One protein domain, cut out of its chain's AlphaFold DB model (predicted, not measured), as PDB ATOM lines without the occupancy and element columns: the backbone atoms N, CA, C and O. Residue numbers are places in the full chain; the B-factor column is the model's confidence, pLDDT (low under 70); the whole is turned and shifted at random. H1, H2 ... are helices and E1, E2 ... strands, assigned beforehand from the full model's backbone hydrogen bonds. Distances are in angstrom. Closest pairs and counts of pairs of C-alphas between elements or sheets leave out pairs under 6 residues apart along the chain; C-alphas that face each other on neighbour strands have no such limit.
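What this domain is: This is residues 14 to 72 of the 274 residues of the protein "DUF1698 domain-containing protein" of Aquincola rivuli (UniProt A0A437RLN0). With little regular structure, this is a small loop-rich body in which H2 packs on the E2 side of a two-stranded hairpin, E1 and E2, with short H1 near one end of H2. The printed part has 59 residues, in the order H1, H2, E1, E2; the sheet is antiparallel and the class mixed, with 20 residues in named elements. It is compact, radius of gyration of the C-alphas 10.5 A, spanning 29 by 24 by 15 A.

Where its parts are: Residues 14 to 26 hold no named element. H1 is residues 27 to 30, from C-alpha 27 at (-10.294, 24.746, 40.854), 5.1 A long. H2, residues 34 to 43, is 14.5 A. E1, residues 49 to 51, is 6.9 A; E2, residues 57 to 59, is 6.3 A, ending at C-alpha 59 (4.317, 25.093, 45.488).

How they stand to each other: E1 and E2 form an antiparallel hairpin at 152 degrees, with N 50 and O 58 2.9 A apart, within hydrogen-bond range. The closest C-alphas of H2 and E2, Asn 41 and Gly 59, are 5.3 A apart. H1 and H2 are close but not clearly touching, closest C-alphas Val 29 and Leu 37 at 7.0 A. H1 and E1 are apart. In H2 every O i to N i+4 pair is within hydrogen-bond range; H1 is too short for one.

The domain as a whole: The C-alphas of Arg 31 and Gly 65 are farthest apart, 30.2 A. The printed part has no cut, its three links are tight, and no printed residue is under 70.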
ATOM      1  N   LEU A  14       7.644  22.490  54.507       85.25
ATOM      2  CA  LEU A  14       6.424  22.955  55.149       85.25
ATOM      3  C   LEU A  14       5.324  21.892  55.044       85.25
ATOM      4  O   LEU A  14       5.280  21.184  54.026       85.25
ATOM      5  N   PRO A  15       4.419  21.803  56.039       92.62
ATOM      6  CA  PRO A  15       3.290  20.882  55.989       92.62
ATOM      7  C   PRO A  15       2.406  21.172  54.769       92.62
ATOM      8  O   PRO A  15       2.314  22.314  54.302       92.62
ATOM      9  N   LEU A  16       1.779  20.119  54.238       94.88
ATOM     10  CA  LEU A  16       0.833  20.242  53.131       94.88
ATOM     11  C   LEU A  16      -0.408  21.025  53.565       94.88
ATOM     12  O   LEU A  16      -0.818  21.931  52.854       94.88
ATOM     13  N   THR A  17      -0.982  20.679  54.717       95.00
ATOM     14  CA  THR A  17      -2.217  21.239  55.289       95.00
ATOM     15  C   THR A  17      -1.919  22.155  56.482       95.00
ATOM     16  O   THR A  17      -0.777  22.255  56.932       95.00
ATOM     17  N   GLY A  18      -2.959  22.801  57.022       93.06
ATOM     18  CA  GLY A  18      -2.868  23.629  58.231       93.06
ATOM     19  C   GLY A  18      -2.608  25.112  57.961       93.06
ATOM     20  O   GLY A  18      -2.351  25.860  58.899       93.06
ATOM     21  N   HIS A  19      -2.684  25.533  56.698       95.00
ATOM     22  CA  HIS A  19      -2.635  26.940  56.304       95.00
ATOM     23  C   HIS A  19      -4.045  27.535  56.301       95.00
ATOM     24  O   HIS A  19      -5.024  26.812  56.103       95.00
ATOM     25  N   GLU A  20      -4.154  28.851  56.475       94.44
ATOM     26  CA  GLU A  20      -5.429  29.551  56.292       94.44
ATOM     27  C   GLU A  20      -5.929  29.359  54.848       94.44
ATOM     28  O   GLU A  20      -5.180  29.654  53.911       94.44
ATOM     29  N   PRO A  21      -7.157  28.841  54.640       93.06
ATOM     30  CA  PRO A  21      -7.696  28.631  53.301       93.06
ATOM     31  C   PRO A  21      -7.720  29.915  52.474       93.06
ATOM     32  O   PRO A  21      -8.129  30.972  52.956       93.06
ATOM     33  N   SER A  22      -7.323  29.810  51.206       89.88
ATOM     34  CA  SER A  22      -7.406  30.944  50.288       89.88
ATOM     35  C   SER A  22      -8.869  31.259  49.962       89.88
ATOM     36  O   SER A  22      -9.631  30.340  49.645       89.88
ATOM     37  N   PRO A  23      -9.274  32.544  49.964       84.38
ATOM     38  CA  PRO A  23     -10.594  32.945  49.483       84.38
ATOM     39  C   PRO A  23     -10.713  32.820  47.956       84.38
ATOM     40  O   PRO A  23     -11.821  32.774  47.427       84.38
ATOM     41  N   VAL A  24      -9.582  32.765  47.242       86.06
ATOM     42  CA  VAL A  24      -9.535  32.536  45.796       86.06
ATOM     43  C   VAL A  24      -9.428  31.031  45.548       86.06
ATOM     44  O   VAL A  24      -8.414  30.439  45.937       86.06
ATOM     45  N   PRO A  25     -10.437  30.405  44.914       87.69
ATOM     46  CA  PRO A  25     -10.393  28.986  44.599       87.69
ATOM     47  C   PRO A  25      -9.304  28.703  43.566       87.69
ATOM     48  O   PRO A  25      -9.000  29.532  42.703       87.69
ATOM     49  N   VAL A  26      -8.761  27.492  43.619       92.56
ATOM     50  CA  VAL A  26      -7.776  26.985  42.663       92.56
ATOM     51  C   VAL A  26      -8.371  25.718  42.055       92.56
ATOM     52  O   VAL A  26      -7.994  24.615  42.450       92.56
ATOM     53  N   PRO A  27      -9.339  25.823  41.121       87.75
ATOM     54  CA  PRO A  27     -10.294  24.746  40.854       87.75
ATOM     55  C   PRO A  27      -9.662  23.402  40.488       87.75
ATOM     56  O   PRO A  27     -10.196  22.348  40.839       87.75
ATOM     57  N   ALA A  28      -8.533  23.418  39.774       92.00
ATOM     58  CA  ALA A  28      -7.824  22.197  39.415       92.00
ATOM     59  C   ALA A  28      -7.074  21.584  40.611       92.00
ATOM     60  O   ALA A  28      -7.057  20.363  40.735       92.00
ATOM     61  N   VAL A  29      -6.514  22.401  41.511       94.25
ATOM     62  CA  VAL A  29      -5.856  21.938  42.746       94.25
ATOM     63  C   VAL A  29      -6.884  21.485  43.779       94.25
ATOM     64  O   VAL A  29      -6.720  20.414  44.365       94.25
ATOM     65  N   ASP A  30      -7.974  22.235  43.950       94.69
ATOM     66  CA  ASP A  30      -9.048  21.951  44.908       94.69
ATOM     67  C   ASP A  30      -9.663  20.559  44.695       94.69
ATOM     68  O   ASP A  30     -10.184  19.967  45.637       94.69
ATOM     69  N   ARG A  31      -9.558  19.992  43.485       95.00
ATOM     70  CA  ARG A  31     -10.044  18.646  43.128       95.00
ATOM     71  C   ARG A  31      -9.022  17.523  43.333       95.00
ATOM     72  O   ARG A  31      -9.412  16.360  43.337       95.00
ATOM     73  N   LEU A  32      -7.736  17.837  43.498       96.62
ATOM     74  CA  LEU A  32      -6.690  16.827  43.685       96.62
ATOM     75  C   LEU A  32      -6.809  16.147  45.048       96.62
ATOM     76  O   LEU A  32      -7.093  16.802  46.053       96.62
ATOM     77  N   ARG A  33      -6.509  14.848  45.122       97.19
ATOM     78  CA  ARG A  33      -6.267  14.193  46.417       97.19
ATOM     79  C   ARG A  33      -4.973  14.736  47.020       97.19
ATOM     80  O   ARG A  33      -4.132  15.283  46.307       97.19
ATOM     81  N   ASP A  34      -4.808  14.579  48.326       96.75
ATOM     82  CA  ASP A  34      -3.631  15.101  49.027       96.75
ATOM     83  C   ASP A  34      -2.332  14.467  48.508       96.75
ATOM     84  O   ASP A  34      -1.366  15.188  48.273       96.75
ATOM     85  N   ASP A  35      -2.343  13.166  48.200       95.81
ATOM     86  CA  ASP A  35      -1.196  12.471  47.599       95.81
ATOM     87  C   ASP A  35      -0.841  13.017  46.205       95.81
ATOM     88  O   ASP A  35       0.335  13.209  45.898       95.81
ATOM     89  N   ASP A  36      -1.845  13.333  45.377       96.75
ATOM     90  CA  ASP A  36      -1.625  13.884  44.033       96.75
ATOM     91  C   ASP A  36      -1.063  15.314  44.113       96.75
ATOM     92  O   ASP A  36      -0.151  15.676  43.367       96.75
ATOM     93  N   LEU A  37      -1.563  16.134  45.048       96.25
ATOM     94  CA  LEU A  37      -1.037  17.480  45.292       96.25
ATOM     95  C   LEU A  37       0.385  17.433  45.869       96.25
ATOM     96  O   LEU A  37       1.250  18.217  45.475       96.25
ATOM     97  N   GLN A  38       0.661  16.487  46.765       95.12
ATOM     98  CA  GLN A  38       1.999  16.269  47.304       95.12
ATOM     99  C   GLN A  38       2.977  15.838  46.206       95.12
ATOM    100  O   GLN A  38       4.107  16.339  46.160       95.12
ATOM    101  N   GLN A  39       2.542  14.959  45.300       94.56
ATOM    102  CA  GLN A  39       3.314  14.572  44.125       94.56
ATOM    103  C   GLN A  39       3.564  15.780  43.216       94.56
ATOM    104  O   GLN A  39       4.718  16.032  42.875       94.56
ATOM    105  N   LEU A  40       2.534  16.568  42.892       94.19
ATOM    106  CA  LEU A  40       2.644  17.792  42.088       94.19
ATOM    107  C   LEU A  40       3.665  18.778  42.674       94.19
ATOM    108  O   LEU A  40       4.527  19.287  41.955       94.19
ATOM    109  N   ASN A  41       3.624  18.997  43.988       95.00
ATOM    110  CA  ASN A  41       4.581  19.849  44.694       95.00
ATOM    111  C   ASN A  41       6.029  19.336  44.599       95.00
ATOM    112  O   ASN A  41       6.953  20.132  44.733       95.00
ATOM    113  N   SER A  42       6.243  18.042  44.346       92.81
ATOM    114  CA  SER A  42       7.581  17.458  44.189       92.81
ATOM    115  C   SER A  42       8.140  17.527  42.762       92.81
ATOM    116  O   SER A  42       9.343  17.343  42.582       92.81
ATOM    117  N   LEU A  43       7.299  17.797  41.752       94.00
ATOM    118  CA  LEU A  43       7.705  17.763  40.338       94.00
ATOM    119  C   LEU A  43       8.634  18.916  39.947       94.00
ATOM    120  O   LEU A  43       9.442  18.771  39.032       94.00
ATOM    121  N   LEU A  44       8.519  20.060  40.622       92.44
ATOM    122  CA  LEU A  44       9.302  21.264  40.355       92.44
ATOM    123  C   LEU A  44       9.938  21.772  41.649       92.44
ATOM    124  O   LEU A  44       9.364  21.672  42.732       92.44
ATOM    125  N   LYS A  45      11.125  22.375  41.538       92.81
ATOM    126  CA  LYS A  45      11.773  23.066  42.659       92.81
ATOM    127  C   LYS A  45      11.138  24.442  42.850       92.81
ATOM    128  O   LYS A  45      11.628  25.422  42.297       92.81
ATOM    129  N   TRP A  46      10.047  24.509  43.595       95.19
ATOM    130  CA  TRP A  46       9.356  25.758  43.914       95.19
ATOM    131  C   TRP A  46      10.158  26.664  44.852       95.19
ATOM    132  O   TRP A  46      10.993  26.195  45.626       95.19
ATOM    133  N   ASN A  47       9.888  27.965  44.779       95.81
ATOM    134  CA  ASN A  47      10.487  28.990  45.629       95.81
ATOM    135  C   ASN A  47       9.445  29.896  46.297       95.81
ATOM    136  O   ASN A  47       9.785  30.743  47.130       95.81
ATOM    137  N   CYS A  48       8.178  29.738  45.942       96.19
ATOM    138  CA  CYS A  48       7.058  30.220  46.713       96.19
ATOM    139  C   CYS A  48       5.869  29.262  46.601       96.19
ATOM    140  O   CYS A  48       5.839  28.326  45.793       96.19
ATOM    141  N   TYR A  49       4.861  29.520  47.423       96.81
ATOM    142  CA  TYR A  49       3.639  28.746  47.403       96.81
ATOM    143  C   TYR A  49       2.407  29.615  47.593       96.81
ATOM    144  O   TYR A  49       2.484  30.712  48.138       96.81
ATOM    145  N   THR A  50       1.275  29.091  47.146       97.12
ATOM    146  CA  THR A  50      -0.066  29.616  47.407       97.12
ATOM    147  C   THR A  50      -0.837  28.584  48.220       97.12
ATOM    148  O   THR A  50      -0.384  27.444  48.361       97.12
ATOM    149  N   VAL A  51      -2.009  28.954  48.717       96.81
ATOM    150  CA  VAL A  51      -2.907  28.038  49.429       96.81
ATOM    151  C   VAL A  51      -4.170  27.863  48.605       96.81
ATOM    152  O   VAL A  51      -4.591  28.793  47.924       96.81
ATOM    153  N   ASP A  52      -4.728  26.664  48.611       96.06
ATOM    154  CA  ASP A  52      -5.990  26.353  47.952       96.06
ATOM    155  C   ASP A  52      -7.194  26.599  48.886       96.06
ATOM    156  O   ASP A  52      -7.042  27.071  50.021       96.06
ATOM    157  N   SER A  53      -8.410  26.266  48.446       95.50
ATOM    158  CA  SER A  53      -9.618  26.499  49.250       95.50
ATOM    159  C   SER A  53      -9.741  25.565  50.464       95.50
ATOM    160  O   SER A  53     -10.674  25.691  51.257       95.50
ATOM    161  N   ARG A  54      -8.842  24.583  50.603       95.25
ATOM    162  CA  ARG A  54      -8.811  23.581  51.678       95.25
ATOM    163  C   ARG A  54      -7.653  23.800  52.652       95.25
ATOM    164  O   ARG A  54      -7.385  22.929  53.478       95.25
ATOM    165  N   GLY A  55      -6.957  24.934  52.569       96.06
ATOM    166  CA  GLY A  55      -5.808  25.204  53.436       96.06
ATOM    167  C   GLY A  55      -4.578  24.366  53.071       96.06
ATOM    168  O   GLY A  55      -3.713  24.135  53.923       96.06
ATOM    169  N   ARG A  56      -4.512  23.862  51.830       96.88
ATOM    170  CA  ARG A  56      -3.406  23.047  51.327       96.88
ATOM    171  C   ARG A  56      -2.467  23.871  50.469       96.88
ATOM    172  O   ARG A  56      -2.874  24.677  49.638       96.88
ATOM    173  N   ARG A  57      -1.178  23.631  50.651       96.31
ATOM    174  CA  ARG A  57      -0.100  24.319  49.957       96.31
ATOM    175  C   ARG A  57       0.060  23.831  48.509       96.31
ATOM    176  O   ARG A  57       0.192  22.633  48.262       96.31
ATOM    177  N   PHE A  58       0.190  24.776  47.577       96.75
ATOM    178  CA  PHE A  58       0.573  24.548  46.180       96.75
ATOM    179  C   PHE A  58       1.851  25.327  45.808       96.75
ATOM    180  O   PHE A  58       1.869  26.562  45.784       96.75
ATOM    181  N   GLY A  59       2.930  24.606  45.498       95.88
ATOM    182  CA  GLY A  59       4.317  25.093  45.488       95.88
ATOM    183  C   GLY A  59       4.972  24.968  46.864       95.88
ATOM    184  O   GLY A  59       4.309  24.493  47.764       95.88
ATOM    185  N   ASP A  60       6.220  25.389  47.083       94.81
ATOM    186  CA  ASP A  60       6.952  25.291  48.370       94.81
ATOM    187  C   ASP A  60       7.746  26.573  48.675       94.81
ATOM    188  O   ASP A  60       7.923  27.425  47.806       94.81
ATOM    189  N   CYS A  61       8.239  26.730  49.904       91.75
ATOM    190  CA  CYS A  61       9.133  27.834  50.243       91.75
ATOM    191  C   CYS A  61      10.486  27.706  49.523       91.75
ATOM    192  O   CYS A  61      10.959  26.610  49.224       91.75
ATOM    193  N   ALA A  62      11.159  28.835  49.289       89.44
ATOM    194  CA  ALA A  62      12.489  28.829  48.671       89.44
ATOM    195  C   ALA A  62      13.541  28.157  49.555       89.44
ATOM    196  O   ALA A  62      14.380  27.383  49.089       89.44
ATOM    197  N   ARG A  63      13.542  28.512  50.840       86.38
ATOM    198  CA  ARG A  63      14.420  27.952  51.871       86.38
ATOM    199  C   ARG A  63      13.919  28.368  53.251       86.38
ATOM    200  O   ARG A  63      13.088  29.264  53.357       86.38
ATOM    201  N   ALA A  64      14.471  27.751  54.295       82.12
ATOM    202  CA  ALA A  64      14.188  28.157  55.669       82.12
ATOM    203  C   ALA A  64      14.466  29.664  55.843       82.12
ATOM    204  O   ALA A  64      15.490  30.164  55.364       82.12
ATOM    205  N   GLY A  65      13.526  30.385  56.452       84.12
ATOM    206  CA  GLY A  65      13.548  31.840  56.612       84.12
ATOM    207  C   GLY A  65      13.293  32.665  55.340       84.12
ATOM    208  O   GLY A  65      13.455  33.886  55.367       84.12
ATOM    209  N   LYS A  66      12.926  32.059  54.197       85.88
ATOM    210  CA  LYS A  66      12.649  32.787  52.941       85.88
ATOM    211  C   LYS A  66      11.416  32.229  52.228       85.88
ATOM    212  O   LYS A  66      11.435  31.105  51.735       85.88
ATOM    213  N   ARG A  67      10.390  33.082  52.079       89.31
ATOM    214  CA  ARG A  67       9.086  32.744  51.465       89.31
ATOM    215  C   ARG A  67       8.386  31.587  52.198       89.31
ATOM    216  O   ARG A  67       7.838  30.690  51.571       89.31
ATOM    217  N   GLU A  68       8.433  31.604  53.531       91.50
ATOM    218  CA  GLU A  68       7.754  30.612  54.383       91.50
ATOM    219  C   GLU A  68       6.267  30.898  54.576       91.50
ATOM    220  O   GLU A  68       5.544  30.020  55.029       91.50
ATOM    221  N   LEU A  69       5.808  32.088  54.194       93.75
ATOM    222  CA  LEU A  69       4.400  32.461  54.188       93.75
ATOM    223  C   LEU A  69       3.798  32.292  52.787       93.75
ATOM    224  O   LEU A  69       4.509  32.503  51.788       93.75
ATOM    225  N   PRO A  70       2.498  31.961  52.701       95.00
ATOM    226  CA  PRO A  70       1.822  31.851  51.425       95.00
ATOM    227  C   PRO A  70       1.804  33.194  50.699       95.00
ATOM    228  O   PRO A  70       1.747  34.260  51.308       95.00
ATOM    229  N   GLN A  71       1.886  33.138  49.376       95.75
ATOM    230  CA  GLN A  71       1.788  34.310  48.524       95.75
ATOM    231  C   GLN A  71       0.313  34.568  48.211       95.75
ATOM    232  O   GLN A  71      -0.330  33.688  47.631       95.75
ATOM    233  N   PRO A  72      -0.237  35.728  48.603       95.12
ATOM    234  CA  PRO A  72      -1.635  36.036  48.354       95.12
ATOM    235  C   PRO A  72      -1.878  36.252  46.861       95.12
ATOM    236  O   PRO A  72      -1.032  36.800  46.152       95.12
TER     237      PRO A  72